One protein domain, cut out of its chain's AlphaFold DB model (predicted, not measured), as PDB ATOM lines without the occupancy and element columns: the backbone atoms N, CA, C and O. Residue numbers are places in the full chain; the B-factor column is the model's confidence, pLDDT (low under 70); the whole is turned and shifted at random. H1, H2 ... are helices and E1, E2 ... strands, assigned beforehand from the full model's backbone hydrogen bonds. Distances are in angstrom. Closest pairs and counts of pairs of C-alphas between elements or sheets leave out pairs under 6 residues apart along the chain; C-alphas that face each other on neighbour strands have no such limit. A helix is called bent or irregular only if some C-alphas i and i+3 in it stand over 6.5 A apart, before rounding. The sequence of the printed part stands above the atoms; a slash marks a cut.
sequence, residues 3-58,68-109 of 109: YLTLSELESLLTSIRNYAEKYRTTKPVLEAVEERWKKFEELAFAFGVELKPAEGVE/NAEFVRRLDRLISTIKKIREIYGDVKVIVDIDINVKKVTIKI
ATOM      1  N   TYR A   3       2.204 -22.352  25.959       81.00
ATOM      2  CA  TYR A   3       3.237 -21.541  26.608       81.00
ATOM      3  C   TYR A   3       4.449 -21.454  25.692       81.00
ATOM      4  O   TYR A   3       5.004 -22.490  25.332       81.00
ATOM      5  N   LEU A   4       4.841 -20.244  25.312       86.88
ATOM      6  CA  LEU A   4       5.883 -20.025  24.309       86.88
ATOM      7  C   LEU A   4       6.485 -18.623  24.434       86.88
ATOM      8  O   LEU A   4       5.869 -17.735  25.024       86.88
ATOM      9  N   THR A   5       7.692 -18.409  23.918       89.25
ATOM     10  CA  THR A   5       8.299 -17.071  23.840       89.25
ATOM     11  C   THR A   5       7.765 -16.279  22.647       89.25
ATOM     12  O   THR A   5       7.255 -16.850  21.681       89.25
ATOM     13  N   LEU A   6       7.889 -14.950  22.665       86.62
ATOM     14  CA  LEU A   6       7.494 -14.121  21.521       86.62
ATOM     15  C   LEU A   6       8.242 -14.506  20.233       86.62
ATOM     16  O   LEU A   6       7.651 -14.466  19.151       86.62
ATOM     17  N   SER A   7       9.504 -14.929  20.334       88.62
ATOM     18  CA  SER A   7      10.266 -15.459  19.194       88.62
ATOM     19  C   SER A   7       9.714 -16.789  18.676       88.62
ATOM     20  O   SER A   7       9.614 -16.981  17.462       88.62
ATOM     21  N   GLU A   8       9.308 -17.696  19.567       88.56
ATOM     22  CA  GLU A   8       8.655 -18.954  19.185       88.56
ATOM     23  C   GLU A   8       7.295 -18.695  18.519       88.56
ATOM     24  O   GLU A   8       6.971 -19.334  17.514       88.56
ATOM     25  N   LEU A   9       6.533 -17.706  19.007       87.06
ATOM     26  CA  LEU A   9       5.262 -17.301  18.402       87.06
ATOM     27  C   LEU A   9       5.462 -16.775  16.983       87.06
ATOM     28  O   LEU A   9       4.736 -17.153  16.065       87.06
ATOM     29  N   GLU A  10       6.447 -15.896  16.806       88.81
ATOM     30  CA  GLU A  10       6.791 -15.341  15.503       88.81
ATOM     31  C   GLU A  10       7.200 -16.446  14.525       88.81
ATOM     32  O   GLU A  10       6.715 -16.469  13.392       88.81
ATOM     33  N   SER A  11       8.051 -17.378  14.959       91.19
ATOM     34  CA  SER A  11       8.487 -18.524  14.153       91.19
ATOM     35  C   SER A  11       7.303 -19.393  13.719       91.19
ATOM     36  O   SER A  11       7.171 -19.745  12.539       91.19
ATOM     37  N   LEU A  12       6.383 -19.673  14.644       88.69
ATOM     38  CA  LEU A  12       5.179 -20.454  14.382       88.69
ATOM     39  C   LEU A  12       4.258 -19.755  13.372       88.69
ATOM     40  O   LEU A  12       3.850 -20.364  12.382       88.69
ATOM     41  N   LEU A  13       3.983 -18.463  13.555       88.06
ATOM     42  CA  LEU A  13       3.160 -17.694  12.615       88.06
ATOM     43  C   LEU A  13       3.824 -17.543  11.245       88.06
ATOM     44  O   LEU A  13       3.140 -17.631  10.225       88.06
ATOM     45  N   THR A  14       5.144 -17.368  11.207       89.88
ATOM     46  CA  THR A  14       5.916 -17.303   9.959       89.88
ATOM     47  C   THR A  14       5.836 -18.625   9.203       89.88
ATOM     48  O   THR A  14       5.618 -18.638   7.992       89.88
ATOM     49  N   SER A  15       5.926 -19.748   9.917       89.81
ATOM     50  CA  SER A  15       5.772 -21.083   9.335       89.81
ATOM     51  C   SER A  15       4.383 -21.263   8.723       89.81
ATOM     52  O   SER A  15       4.271 -21.631   7.554       89.81
ATOM     53  N   ILE A  16       3.318 -20.916   9.456       86.94
ATOM     54  CA  ILE A  16       1.932 -20.975   8.954       86.94
ATOM     55  C   ILE A  16       1.758 -20.087   7.717       86.94
ATOM     56  O   ILE A  16       1.156 -20.503   6.727       86.94
ATOM     57  N   ARG A  17       2.321 -18.878   7.747       89.00
ATOM     58  CA  ARG A  17       2.286 -17.930   6.631       89.00
ATOM     59  C   ARG A  17       2.974 -18.497   5.385       89.00
ATOM     60  O   ARG A  17       2.419 -18.390   4.295       89.00
ATOM     61  N   ASN A  18       4.110 -19.176   5.540       88.75
ATOM     62  CA  ASN A  18       4.812 -19.836   4.435       88.75
ATOM     63  C   ASN A  18       4.019 -21.019   3.857       88.75
ATOM     64  O   ASN A  18       3.955 -21.177   2.637       88.75
ATOM     65  N   TYR A  19       3.365 -21.825   4.699       86.00
ATOM     66  CA  TYR A  19       2.463 -22.878   4.220       86.00
ATOM     67  C   TYR A  19       1.262 -22.301   3.461       86.00
ATOM     68  O   TYR A  19       0.899 -22.818   2.402       86.00
ATOM     69  N   ALA A  20       0.681 -21.201   3.947       83.56
ATOM     70  CA  ALA A  20      -0.412 -20.514   3.266       83.56
ATOM     71  C   ALA A  20       0.024 -19.938   1.904       83.56
ATOM     72  O   ALA A  20      -0.702 -20.066   0.917       83.56
ATOM     73  N   GLU A  21       1.222 -19.363   1.802       83.50
ATOM     74  CA  GLU A  21       1.759 -18.922   0.511       83.50
ATOM     75  C   GLU A  21       2.030 -20.076  -0.447       83.50
ATOM     76  O   GLU A  21       1.685 -19.983  -1.625       83.50
ATOM     77  N   LYS A  22       2.591 -21.181   0.052       84.94
ATOM     78  CA  LYS A  22       2.804 -22.379  -0.761       84.94
ATOM     79  C   LYS A  22       1.482 -22.899  -1.321       84.94
ATOM     80  O   LYS A  22       1.412 -23.239  -2.496       84.94
ATOM     81  N   TYR A  23       0.410 -22.911  -0.533       81.44
ATOM     82  CA  TYR A  23      -0.914 -23.246  -1.058       81.44
ATOM     83  C   TYR A  23      -1.327 -22.310  -2.202       81.44
ATOM     84  O   TYR A  23      -1.765 -22.783  -3.245       81.44
ATOM     85  N   ARG A  24      -1.124 -20.994  -2.061       78.31
ATOM     86  CA  ARG A  24      -1.488 -20.020  -3.098       78.31
ATOM     87  C   ARG A  24      -0.740 -20.251  -4.413       78.31
ATOM     88  O   ARG A  24      -1.338 -20.118  -5.477       78.31
ATOM     89  N   THR A  25       0.542 -20.605  -4.355       79.94
ATOM     90  CA  THR A  25       1.329 -20.918  -5.559       79.94
ATOM     91  C   THR A  25       0.979 -22.278  -6.153       79.94
ATOM     92  O   THR A  25       1.058 -22.451  -7.366       79.94
ATOM     93  N   THR A  26       0.556 -23.234  -5.323       80.06
ATOM     94  CA  THR A  26       0.208 -24.596  -5.762       80.06
ATOM     95  C   THR A  26      -1.252 -24.708  -6.218       80.06
ATOM     96  O   THR A  26      -1.581 -25.617  -6.974       80.06
ATOM     97  N   LYS A  27      -2.128 -23.773  -5.823       80.31
ATOM     98  CA  LYS A  27      -3.563 -23.762  -6.149       80.31
ATOM     99  C   LYS A  27      -3.858 -23.967  -7.647       80.31
ATOM    100  O   LYS A  27      -4.631 -24.874  -7.935       80.31
ATOM    101  N   PRO A  28      -3.216 -23.260  -8.602       80.25
ATOM    102  CA  PRO A  28      -3.481 -23.480 -10.028       80.25
ATOM    103  C   PRO A  28      -3.121 -24.896 -10.498       80.25
ATOM    104  O   PRO A  28      -3.767 -25.456 -11.378       80.25
ATOM    105  N   VAL A  29      -2.081 -25.491  -9.905       81.19
ATOM    106  CA  VAL A  29      -1.666 -26.866 -10.211       81.19
ATOM    107  C   VAL A  29      -2.682 -27.861  -9.653       81.19
ATOM    108  O   VAL A  29      -3.031 -28.811 -10.346       81.19
ATOM    109  N   LEU A  30      -3.181 -27.631  -8.437       80.56
ATOM    110  CA  LEU A  30      -4.220 -28.460  -7.821       80.56
ATOM    111  C   LEU A  30      -5.528 -28.408  -8.623       80.56
ATOM    112  O   LEU A  30      -6.093 -29.458  -8.916       80.56
ATOM    113  N   GLU A  31      -5.949 -27.217  -9.054       81.06
ATOM    114  CA  GLU A  31      -7.121 -27.035  -9.925       81.06
ATOM    115  C   GLU A  31      -6.942 -27.773 -11.261       81.06
ATOM    116  O   GLU A  31      -7.839 -28.487 -11.705       81.06
ATOM    117  N   ALA A  32      -5.756 -27.686 -11.875       81.94
ATOM    118  CA  ALA A  32      -5.462 -28.395 -13.118       81.94
ATOM    119  C   ALA A  32      -5.446 -29.927 -12.952       81.94
ATOM    120  O   ALA A  32      -5.811 -30.647 -13.880       81.94
ATOM    121  N   VAL A  33      -5.001 -30.444 -11.801       82.62
ATOM    122  CA  VAL A  33      -5.037 -31.885 -11.499       82.62
ATOM    123  C   VAL A  33      -6.477 -32.357 -11.315       82.62
ATOM    124  O   VAL A  33      -6.841 -33.383 -11.885       82.62
ATOM    125  N   GLU A  34      -7.302 -31.598 -10.592       80.38
ATOM    126  CA  GLU A  34      -8.723 -31.907 -10.412       80.38
ATOM    127  C   GLU A  34      -9.473 -31.911 -11.753       80.38
ATOM    128  O   GLU A  34     -10.219 -32.844 -12.049       80.38
ATOM    129  N   GLU A  35      -9.230 -30.916 -12.613       81.56
ATOM    130  CA  GLU A  35      -9.851 -30.845 -13.939       81.56
ATOM    131  C   GLU A  35      -9.440 -32.029 -14.830       81.56
ATOM    132  O   GLU A  35     -10.275 -32.627 -15.513       81.56
ATOM    133  N   ARG A  36      -8.154 -32.405 -14.819       83.50
ATOM    134  CA  ARG A  36      -7.661 -33.569 -15.574       83.50
ATOM    135  C   ARG A  36      -8.249 -34.874 -15.057       83.50
ATOM    136  O   ARG A  36      -8.587 -35.729 -15.870       83.50
ATOM    137  N   TRP A  37      -8.364 -35.024 -13.739       82.38
ATOM    138  CA  TRP A  37      -8.959 -36.208 -13.127       82.38
ATOM    139  C   TRP A  37     -10.420 -36.373 -13.550       82.38
ATOM    140  O   TRP A  37     -10.778 -37.438 -14.038       82.38
ATOM    141  N   LYS A  38     -11.226 -35.302 -13.491       82.00
ATOM    142  CA  LYS A  38     -12.629 -35.328 -13.948       82.00
ATOM    143  C   LYS A  38     -12.757 -35.733 -15.416       82.00
ATOM    144  O   LYS A  38     -13.554 -36.603 -15.738       82.00
ATOM    145  N   LYS A  39     -11.918 -35.184 -16.302       84.75
ATOM    146  CA  LYS A  39     -11.899 -35.591 -17.722       84.75
ATOM    147  C   LYS A  39     -11.541 -37.067 -17.900       84.75
ATOM    148  O   LYS A  39     -12.072 -37.732 -18.783       84.75
ATOM    149  N   PHE A  40     -10.621 -37.581 -17.088       83.50
ATOM    150  CA  PHE A  40     -10.229 -38.987 -17.141       83.50
ATOM    151  C   PHE A  40     -11.333 -39.910 -16.610       83.50
ATOM    152  O   PHE A  40     -11.578 -40.959 -17.199       83.50
ATOM    153  N   GLU A  41     -12.041 -39.494 -15.562       82.88
ATOM    154  CA  GLU A  41     -13.222 -40.174 -15.026       82.88
ATOM    155  C   GLU A  41     -14.369 -40.214 -16.046       82.88
ATOM    156  O   GLU A  41     -14.925 -41.281 -16.291       82.88
ATOM    157  N   GLU A  42     -14.656 -39.097 -16.722       83.12
ATOM    158  CA  GLU A  42     -15.649 -39.025 -17.804       83.12
ATOM    159  C   GLU A  42     -15.311 -39.974 -18.963       83.12
ATOM    160  O   GLU A  42     -16.181 -40.689 -19.469       83.12
ATOM    161  N   LEU A  43     -14.039 -40.015 -19.373       85.19
ATOM    162  CA  LEU A  43     -13.572 -40.935 -20.409       85.19
ATOM    163  C   LEU A  43     -13.696 -42.390 -19.956       85.19
ATOM    164  O   LEU A  43     -14.247 -43.206 -20.688       85.19
ATOM    165  N   ALA A  44     -13.215 -42.726 -18.759       81.62
ATOM    166  CA  ALA A  44     -13.298 -44.081 -18.226       81.62
ATOM    167  C   ALA A  44     -14.752 -44.556 -18.116       81.62
ATOM    168  O   ALA A  44     -15.064 -45.666 -18.551       81.62
ATOM    169  N   PHE A  45     -15.652 -43.682 -17.659       83.00
ATOM    170  CA  PHE A  45     -17.083 -43.952 -17.613       83.00
ATOM    171  C   PHE A  45     -17.658 -44.242 -19.007       83.00
ATOM    172  O   PHE A  45     -18.414 -45.200 -19.170       83.00
ATOM    173  N   ALA A  46     -17.251 -43.492 -20.038       83.69
ATOM    174  CA  ALA A  46     -17.654 -43.753 -21.423       83.69
ATOM    175  C   ALA A  46     -17.169 -45.118 -21.956       83.69
ATOM    176  O   ALA A  46     -17.805 -45.695 -22.838       83.69
ATOM    177  N   PHE A  47     -16.084 -45.663 -21.398       84.25
ATOM    178  CA  PHE A  47     -15.593 -47.019 -21.669       84.25
ATOM    179  C   PHE A  47     -16.147 -48.083 -20.700       84.25
ATOM    180  O   PHE A  47     -15.727 -49.238 -20.759       84.25
ATOM    181  N   GLY A  48     -17.094 -47.726 -19.824       81.38
ATOM    182  CA  GLY A  48     -17.705 -48.637 -18.851       81.38
ATOM    183  C   GLY A  48     -16.810 -48.982 -17.655       81.38
ATOM    184  O   GLY A  48     -17.047 -49.986 -16.987       81.38
ATOM    185  N   VAL A  49     -15.778 -48.178 -17.392       81.38
ATOM    186  CA  VAL A  49     -14.819 -48.360 -16.297       81.38
ATOM    187  C   VAL A  49     -15.084 -47.325 -15.204       81.38
ATOM    188  O   VAL A  49     -15.051 -46.124 -15.454       81.38
ATOM    189  N   GLU A  50     -15.313 -47.784 -13.974       75.62
ATOM    190  CA  GLU A  50     -15.442 -46.914 -12.799       75.62
ATOM    191  C   GLU A  50     -14.058 -46.689 -12.174       75.62
ATOM    192  O   GLU A  50     -13.386 -47.640 -11.764       75.62
ATOM    193  N   LEU A  51     -13.618 -45.433 -12.099       74.25
ATOM    194  CA  LEU A  51     -12.360 -45.062 -11.457       74.25
ATOM    195  C   LEU A  51     -12.616 -44.589 -10.035       74.25
ATOM    196  O   LEU A  51     -13.461 -43.733  -9.793       74.25
ATOM    197  N   LYS A  52     -11.839 -45.120  -9.093       75.06
ATOM    198  CA  LYS A  52     -11.841 -44.669  -7.702       75.06
ATOM    199  C   LYS A  52     -10.470 -44.094  -7.363       75.06
ATOM    200  O   LYS A  52      -9.464 -44.641  -7.825       75.06
ATOM    201  N   PRO A  53     -10.406 -43.005  -6.579       73.44
ATOM    202  CA  PRO A  53      -9.145 -42.556  -6.009       73.44
ATOM    203  C   PRO A  53      -8.489 -43.695  -5.222       73.44
ATOM    204  O   PRO A  53      -9.175 -44.556  -4.666       73.44
ATOM    205  N   ALA A  54      -7.159 -43.696  -5.167       76.75
ATOM    206  CA  ALA A  54      -6.433 -44.606  -4.290       76.75
ATOM    207  C   ALA A  54      -6.818 -44.361  -2.819       76.75
ATOM    208  O   ALA A  54      -7.207 -43.250  -2.447       76.75
ATOM    209  N   GLU A  55      -6.687 -45.387  -1.975       68.56
ATOM    210  CA  GLU A  55      -6.978 -45.265  -0.544       68.56
ATOM    211  C   GLU A  55      -6.201 -44.100   0.089       68.56
ATOM    212  O   GLU A  55      -4.988 -43.967  -0.083       68.56
ATOM    213  N   GLY A  56      -6.920 -43.238   0.813       66.50
ATOM    214  CA  GLY A  56      -6.362 -42.054   1.471       66.50
ATOM    215  C   GLY A  56      -6.267 -40.796   0.598       66.50
ATOM    216  O   GLY A  56      -5.802 -39.768   1.088       66.50
ATOM    217  N   VAL A  57      -6.709 -40.840  -0.664       68.69
ATOM    218  CA  VAL A  57      -6.801 -39.655  -1.530       68.69
ATOM    219  C   VAL A  57      -8.241 -39.148  -1.564       68.69
ATOM    220  O   VAL A  57      -9.115 -39.772  -2.161       68.69
ATOM    221  N   GLU A  58      -8.477 -37.985  -0.963       67.62
ATOM    222  CA  GLU A  58      -9.764 -37.291  -1.016       67.62
ATOM    223  C   GLU A  58      -9.640 -36.004  -1.832       67.62
ATOM    224  O   GLU A  58      -8.770 -35.164  -1.586       67.62
ATOM    225  N   ASN A  68      -6.992 -17.684  -0.062       83.12
ATOM    226  CA  ASN A  68      -6.381 -17.443   1.236       83.12
ATOM    227  C   ASN A  68      -5.577 -16.130   1.283       83.12
ATOM    228  O   ASN A  68      -4.872 -15.883   2.263       83.12
ATOM    229  N   ALA A  69      -5.686 -15.257   0.273       83.19
ATOM    230  CA  ALA A  69      -4.976 -13.978   0.242       83.19
ATOM    231  C   ALA A  69      -5.263 -13.103   1.475       83.19
ATOM    232  O   ALA A  69      -4.357 -12.474   2.026       83.19
ATOM    233  N   GLU A  70      -6.514 -13.074   1.941       82.88
ATOM    234  CA  GLU A  70      -6.886 -12.337   3.150       82.88
ATOM    235  C   GLU A  70      -6.268 -12.953   4.413       82.88
ATOM    236  O   GLU A  70      -5.802 -12.232   5.298       82.88
ATOM    237  N   PHE A  71      -6.206 -14.282   4.479       83.25
ATOM    238  CA  PHE A  71      -5.592 -15.009   5.584       83.25
ATOM    239  C   PHE A  71      -4.094 -14.697   5.701       83.25
ATOM    240  O   PHE A  71      -3.626 -14.359   6.788       83.25
ATOM    241  N   VAL A  72      -3.366 -14.688   4.577       86.50
ATOM    242  CA  VAL A  72      -1.948 -14.283   4.536       86.50
ATOM    243  C   VAL A  72      -1.773 -12.852   5.053       86.50
ATOM    244  O   VAL A  72      -0.968 -12.620   5.951       86.50
ATOM    245  N   ARG A  73      -2.597 -11.901   4.588       87.81
ATOM    246  CA  ARG A  73      -2.546 -10.507   5.072       87.81
ATOM    247  C   ARG A  73      -2.787 -10.390   6.579       87.81
ATOM    248  O   ARG A  73      -2.194  -9.531   7.230       87.81
ATOM    249  N   ARG A  74      -3.680 -11.210   7.144       86.88
ATOM    250  CA  ARG A  74      -3.943 -11.236   8.592       86.88
ATOM    251  C   ARG A  74      -2.737 -11.773   9.364       86.88
ATOM    252  O   ARG A  74      -2.381 -11.180  10.379       86.88
ATOM    253  N   LEU A  75      -2.082 -12.822   8.864       88.06
ATOM    254  CA  LEU A  75      -0.846 -13.344   9.452       88.06
ATOM    255  C   LEU A  75       0.289 -12.318   9.401       88.06
ATOM    256  O   LEU A  75       0.927 -12.094  10.423       88.06
ATOM    257  N   ASP A  76       0.483 -11.630   8.273       90.12
ATOM    258  CA  ASP A  76       1.516 -10.592   8.147       90.12
ATOM    259  C   ASP A  76       1.317  -9.466   9.182       90.12
ATOM    260  O   ASP A  76       2.271  -9.012   9.821       90.12
ATOM    261  N   ARG A  77       0.061  -9.049   9.413       91.19
ATOM    262  CA  ARG A  77      -0.280  -8.063  10.457       91.19
ATOM    263  C   ARG A  77       0.034  -8.579  11.860       91.19
ATOM    264  O   ARG A  77       0.610  -7.841  12.651       91.19
ATOM    265  N   LEU A  78      -0.328  -9.824  12.168       87.94
ATOM    266  CA  LEU A  78      -0.075 -10.432  13.479       87.94
ATOM    267  C   LEU A  78       1.424 -10.595  13.748       87.94
ATOM    268  O   LEU A  78       1.889 -10.216  14.821       87.94
ATOM    269  N   ILE A  79       2.187 -11.067  12.759       90.81
ATOM    270  CA  ILE A  79       3.652 -11.165  12.822       90.81
ATOM    271  C   ILE A  79       4.258  -9.783  13.087       90.81
ATOM    272  O   ILE A  79       5.109  -9.644  13.963       90.81
ATOM    273  N   SER A  80       3.800  -8.741  12.382       92.31
ATOM    274  CA  SER A  80       4.270  -7.369  12.612       92.31
ATOM    275  C   SER A  80       3.963  -6.873  14.029       92.31
ATOM    276  O   SER A  80       4.828  -6.269  14.660       92.31
ATOM    277  N   THR A  81       2.770  -7.156  14.558       90.00
ATOM    278  CA  THR A  81       2.412  -6.818  15.942       90.00
ATOM    279  C   THR A  81       3.320  -7.523  16.944       90.00
ATOM    280  O   THR A  81       3.845  -6.873  17.843       90.00
ATOM    281  N   ILE A  82       3.569  -8.822  16.777       88.75
ATOM    282  CA  ILE A  82       4.433  -9.590  17.685       88.75
ATOM    283  C   ILE A  82       5.879  -9.100  17.627       88.75
ATOM    284  O   ILE A  82       6.497  -8.945  18.676       88.75
ATOM    285  N   LYS A  83       6.391  -8.763  16.436       91.38
ATOM    286  CA  LYS A  83       7.711  -8.131  16.284       91.38
ATOM    287  C   LYS A  83       7.814  -6.837  17.089       91.38
ATOM    288  O   LYS A  83       8.755  -6.690  17.860       91.38
ATOM    289  N   LYS A  84       6.817  -5.951  16.976       91.38
ATOM    290  CA  LYS A  84       6.762  -4.699  17.751       91.38
ATOM    291  C   LYS A  84       6.688  -4.951  19.257       91.38
ATOM    292  O   LYS A  84       7.363  -4.275  20.020       91.38
ATOM    293  N   ILE A  85       5.891  -5.925  19.698       87.88
ATOM    294  CA  ILE A  85       5.804  -6.291  21.121       87.88
ATOM    295  C   ILE A  85       7.165  -6.803  21.612       87.88
ATOM    296  O   ILE A  85       7.625  -6.370  22.665       87.88
ATOM    297  N   ARG A  86       7.848  -7.655  20.839       90.69
ATOM    298  CA  ARG A  86       9.186  -8.148  21.192       90.69
ATOM    299  C   ARG A  86      10.224  -7.026  21.243       90.69
ATOM    300  O   ARG A  86      11.072  -7.040  22.125       90.69
ATOM    301  N   GLU A  87      10.161  -6.053  20.337       90.88
ATOM    302  CA  GLU A  87      11.043  -4.875  20.370       90.88
ATOM    303  C   GLU A  87      10.862  -4.044  21.649       90.88
ATOM    304  O   GLU A  87      11.840  -3.521  22.176       90.88
ATOM    305  N   ILE A  88       9.633  -3.944  22.169       91.69
ATOM    306  CA  ILE A  88       9.318  -3.157  23.372       91.69
ATOM    307  C   ILE A  88       9.661  -3.921  24.658       91.69
ATOM    308  O   ILE A  88      10.221  -3.341  25.586       91.69
ATOM    309  N   TYR A  89       9.299  -5.203  24.736       86.94
ATOM    310  CA  TYR A  89       9.330  -5.978  25.983       86.94
ATOM    311  C   TYR A  89      10.470  -7.004  26.057       86.94
ATOM    312  O   TYR A  89      10.661  -7.627  27.099       86.94
ATOM    313  N   GLY A  90      11.239  -7.188  24.982       87.00
ATOM    314  CA  GLY A  90      12.193  -8.287  24.863       87.00
ATOM    315  C   GLY A  90      11.501  -9.631  24.613       87.00
ATOM    316  O   GLY A  90      10.289  -9.702  24.402       87.00
ATOM    317  N   ASP A  91      12.269 -10.720  24.606       91.19
ATOM    318  CA  ASP A  91      11.733 -12.058  24.336       91.19
ATOM    319  C   ASP A  91      11.117 -12.696  25.590       91.19
ATOM    320  O   ASP A  91      11.743 -13.488  26.297       91.19
ATOM    321  N   VAL A  92       9.882 -12.301  25.900       87.38
ATOM    322  CA  VAL A  92       9.147 -12.770  27.082       87.38
ATOM    323  C   VAL A  92       8.346 -14.043  26.803       87.38
ATOM    324  O   VAL A  92       7.880 -14.277  25.687       87.38
ATOM    325  N   LYS A  93       8.146 -14.861  27.846       87.94
ATOM    326  CA  LYS A  93       7.202 -15.986  27.813       87.94
ATOM    327  C   LYS A  93       5.772 -15.467  27.892       87.94
ATOM    328  O   LYS A  93       5.446 -14.691  28.786       87.94
ATOM    329  N   VAL A  94       4.926 -15.947  26.993       82.75
ATOM    330  CA  VAL A  94       3.517 -15.576  26.884       82.75
ATOM    331  C   VAL A  94       2.623 -16.812  26.876       82.75
ATOM    332  O   VAL A  94       3.043 -17.907  26.486       82.75
ATOM    333  N   ILE A  95       1.382 -16.638  27.334       82.69
ATOM    334  CA  ILE A  95       0.347 -17.669  27.275       82.69
ATOM    335  C   ILE A  95      -0.531 -17.333  26.089       82.69
ATOM    336  O   ILE A  95      -1.260 -16.350  26.118       82.69
ATOM    337  N   VAL A  96      -0.469 -18.155  25.049       77.75
ATOM    338  CA  VAL A  96      -1.186 -17.866  23.815       77.75
ATOM    339  C   VAL A  96      -2.362 -18.810  23.641       77.75
ATOM    340  O   VAL A  96      -2.232 -20.035  23.741       77.75
ATOM    341  N   ASP A  97      -3.521 -18.235  23.354       76.12
ATOM    342  CA  ASP A  97      -4.673 -18.962  22.837       76.12
ATOM    343  C   ASP A  97      -4.829 -18.659  21.345       76.12
ATOM    344  O   ASP A  97      -5.048 -17.506  20.960       76.12
ATOM    345  N   ILE A  98      -4.640 -19.688  20.514       72.94
ATOM    346  CA  ILE A  98      -4.606 -19.590  19.051       72.94
ATOM    347  C   ILE A  98      -5.841 -20.293  18.491       72.94
ATOM    348  O   ILE A  98      -5.942 -21.516  18.550       72.94
ATOM    349  N   ASP A  99      -6.740 -19.515  17.897       74.62
ATOM    350  CA  ASP A  99      -7.851 -20.010  17.083       74.62
ATOM    351  C   ASP A  99      -7.608 -19.596  15.628       74.62
ATOM    352  O   ASP A  99      -7.658 -18.407  15.287       74.62
ATOM    353  N   ILE A 100      -7.278 -20.578  14.785       65.94
ATOM    354  CA  ILE A 100      -7.005 -20.388  13.361       65.94
ATOM    355  C   ILE A 100      -8.116 -21.047  12.564       65.94
ATOM    356  O   ILE A 100      -8.222 -22.268  12.484       65.94
ATOM    357  N   ASN A 101      -8.897 -20.211  11.898       64.25
ATOM    358  CA  ASN A 101      -9.893 -20.625  10.935       64.25
ATOM    359  C   ASN A 101      -9.729 -19.790   9.659       64.25
ATOM    360  O   ASN A 101      -9.304 -18.633   9.712       64.25
ATOM    361  N   VAL A 102     -10.113 -20.329   8.500       59.72
ATOM    362  CA  VAL A 102      -9.992 -19.618   7.209       59.72
ATOM    363  C   VAL A 102     -10.692 -18.252   7.270       59.72
ATOM    364  O   VAL A 102     -10.212 -17.263   6.722       59.72
ATOM    365  N   LYS A 103     -11.801 -18.172   8.018       57.91
ATOM    366  CA  LYS A 103     -12.603 -16.952   8.193       57.91
ATOM    367  C   LYS A 103     -12.116 -16.027   9.308       57.91
ATOM    368  O   LYS A 103     -12.461 -14.843   9.294       57.91
ATOM    369  N   LYS A 104     -11.359 -16.514  10.294       49.34
ATOM    370  CA  LYS A 104     -11.023 -15.762  11.515       49.34
ATOM    371  C   LYS A 104      -9.726 -16.274  12.132       49.34
ATOM    372  O   LYS A 104      -9.564 -17.471  12.307       49.34
ATOM    373  N   VAL A 105      -8.846 -15.349  12.505       56.81
ATOM    374  CA  VAL A 105      -7.669 -15.651  13.325       56.81
ATOM    375  C   VAL A 105      -7.798 -14.854  14.608       56.81
ATOM    376  O   VAL A 105      -7.913 -13.629  14.551       56.81
ATOM    377  N   THR A 106      -7.816 -15.542  15.745       63.19
ATOM    378  CA  THR A 106      -7.827 -14.918  17.069       63.19
ATOM    379  C   THR A 106      -6.585 -15.370  17.817       63.19
ATOM    380  O   THR A 106      -6.374 -16.566  17.987       63.19
ATOM    381  N   ILE A 107      -5.776 -14.407  18.254       67.81
ATOM    382  CA  ILE A 107      -4.627 -14.647  19.124       67.81
ATOM    383  C   ILE A 107      -4.872 -13.850  20.400       67.81
ATOM    384  O   ILE A 107      -4.964 -12.622  20.344       67.81
ATOM    385  N   LYS A 108      -5.020 -14.544  21.528       68.69
ATOM    386  CA  LYS A 108      -5.018 -13.923  22.858       68.69
ATOM    387  C   LYS A 108      -3.659 -14.191  23.486       68.69
ATOM    388  O   LYS A 108      -3.271 -15.354  23.546       68.69
ATOM    389  N   ILE A 109      -2.962 -13.124  23.867       64.06
ATOM    390  CA  ILE A 109      -1.640 -13.117  24.511       64.06
ATOM    391  C   ILE A 109      -1.828 -12.619  25.941       64.06
ATOM    392  O   ILE A 109      -2.636 -11.671  26.093       64.06
TER     393      ILE A 109
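AT A GLANCE: This is residues 3 to 58 and 68 to 109 of the 109 residues of an uncharacterized protein of Pyrobaculum calidifontis (strain DSM 21063 / JCM 11548 / VA1) (UniProt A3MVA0). One long bent helix, H1, makes the length of a rod; its first arm, H1a, lies side by side with H2, and a small sheet of three strands packs beside this pair. The second arm, H1b, runs away from them, and residues 47 to 58, with no named element, fold back from its end. The printed part has 98 residues, with E1, H1, H2, E2 and E3 along the chain; the sheet's order is E1, E2, E3, antiparallel, and the class is mixed, helices and strands. The whole is extended, radius of gyration of the C-alphas 20.5 A, spanning 68 by 23 by 19 A.

HOW THE PARTS SIT: Start at E1, residues 3 to 5, antiparallel to E2, residues 93 to 101, with N 94 and O 4 at 2.8 A. E2 forms a hairpin with E3, residues 104 to 108, with N 101 and O 104 at 2.8 A. The pairing is staggered: E2 pairs with E1 over residues 93 to 95 and with E3 over 97 to 101. H1, residues 6 to 46, is one helix by its hydrogen bonds but bent, C-alphas 25 and 28 being 7.0 A apart; its arms H1a, residues 6 to 25, and H1b, residues 28 to 46, stand at a steep tilt of 44 degrees. H1a touches H2, residues 69 to 89, opposite ways at a shallow tilt of 18 degrees; their closest C-alphas, of Glu 10 and Ile 79, are 5.9 A apart. H1a stands at the sheet's level, height 2.7 A, and H2 only grazes the sheet with residues 70 to 86. H1b is apart from H2 and not on the sheet. In H1a, H1b and H2 every O i to N i+4 pair is within hydrogen-bond range.

IN THESE COORDINATES: Find C-alpha 3 at (3.237, -21.541, 26.608), where E1 begins. H1a runs 28.6 A, H1b 27.2 A to C-alpha 46 at (-17.654, -43.753, -21.423), H2 30.5 A, E2 24.5 A, and E3 13.0 A to C-alpha 108 at (-5.018, -13.923, 22.858).

THE WHOLE: The farthest C-alphas, of Gly 48 and Ile 88, are 67.7 A apart. Residues 59 to 67 are not printed; C-alphas 58 and 68 are 20.3 A apart across this cut. The links printed whole are tight. Model pLDDT is under 70 at residues 55 to 58 and 100 to 109.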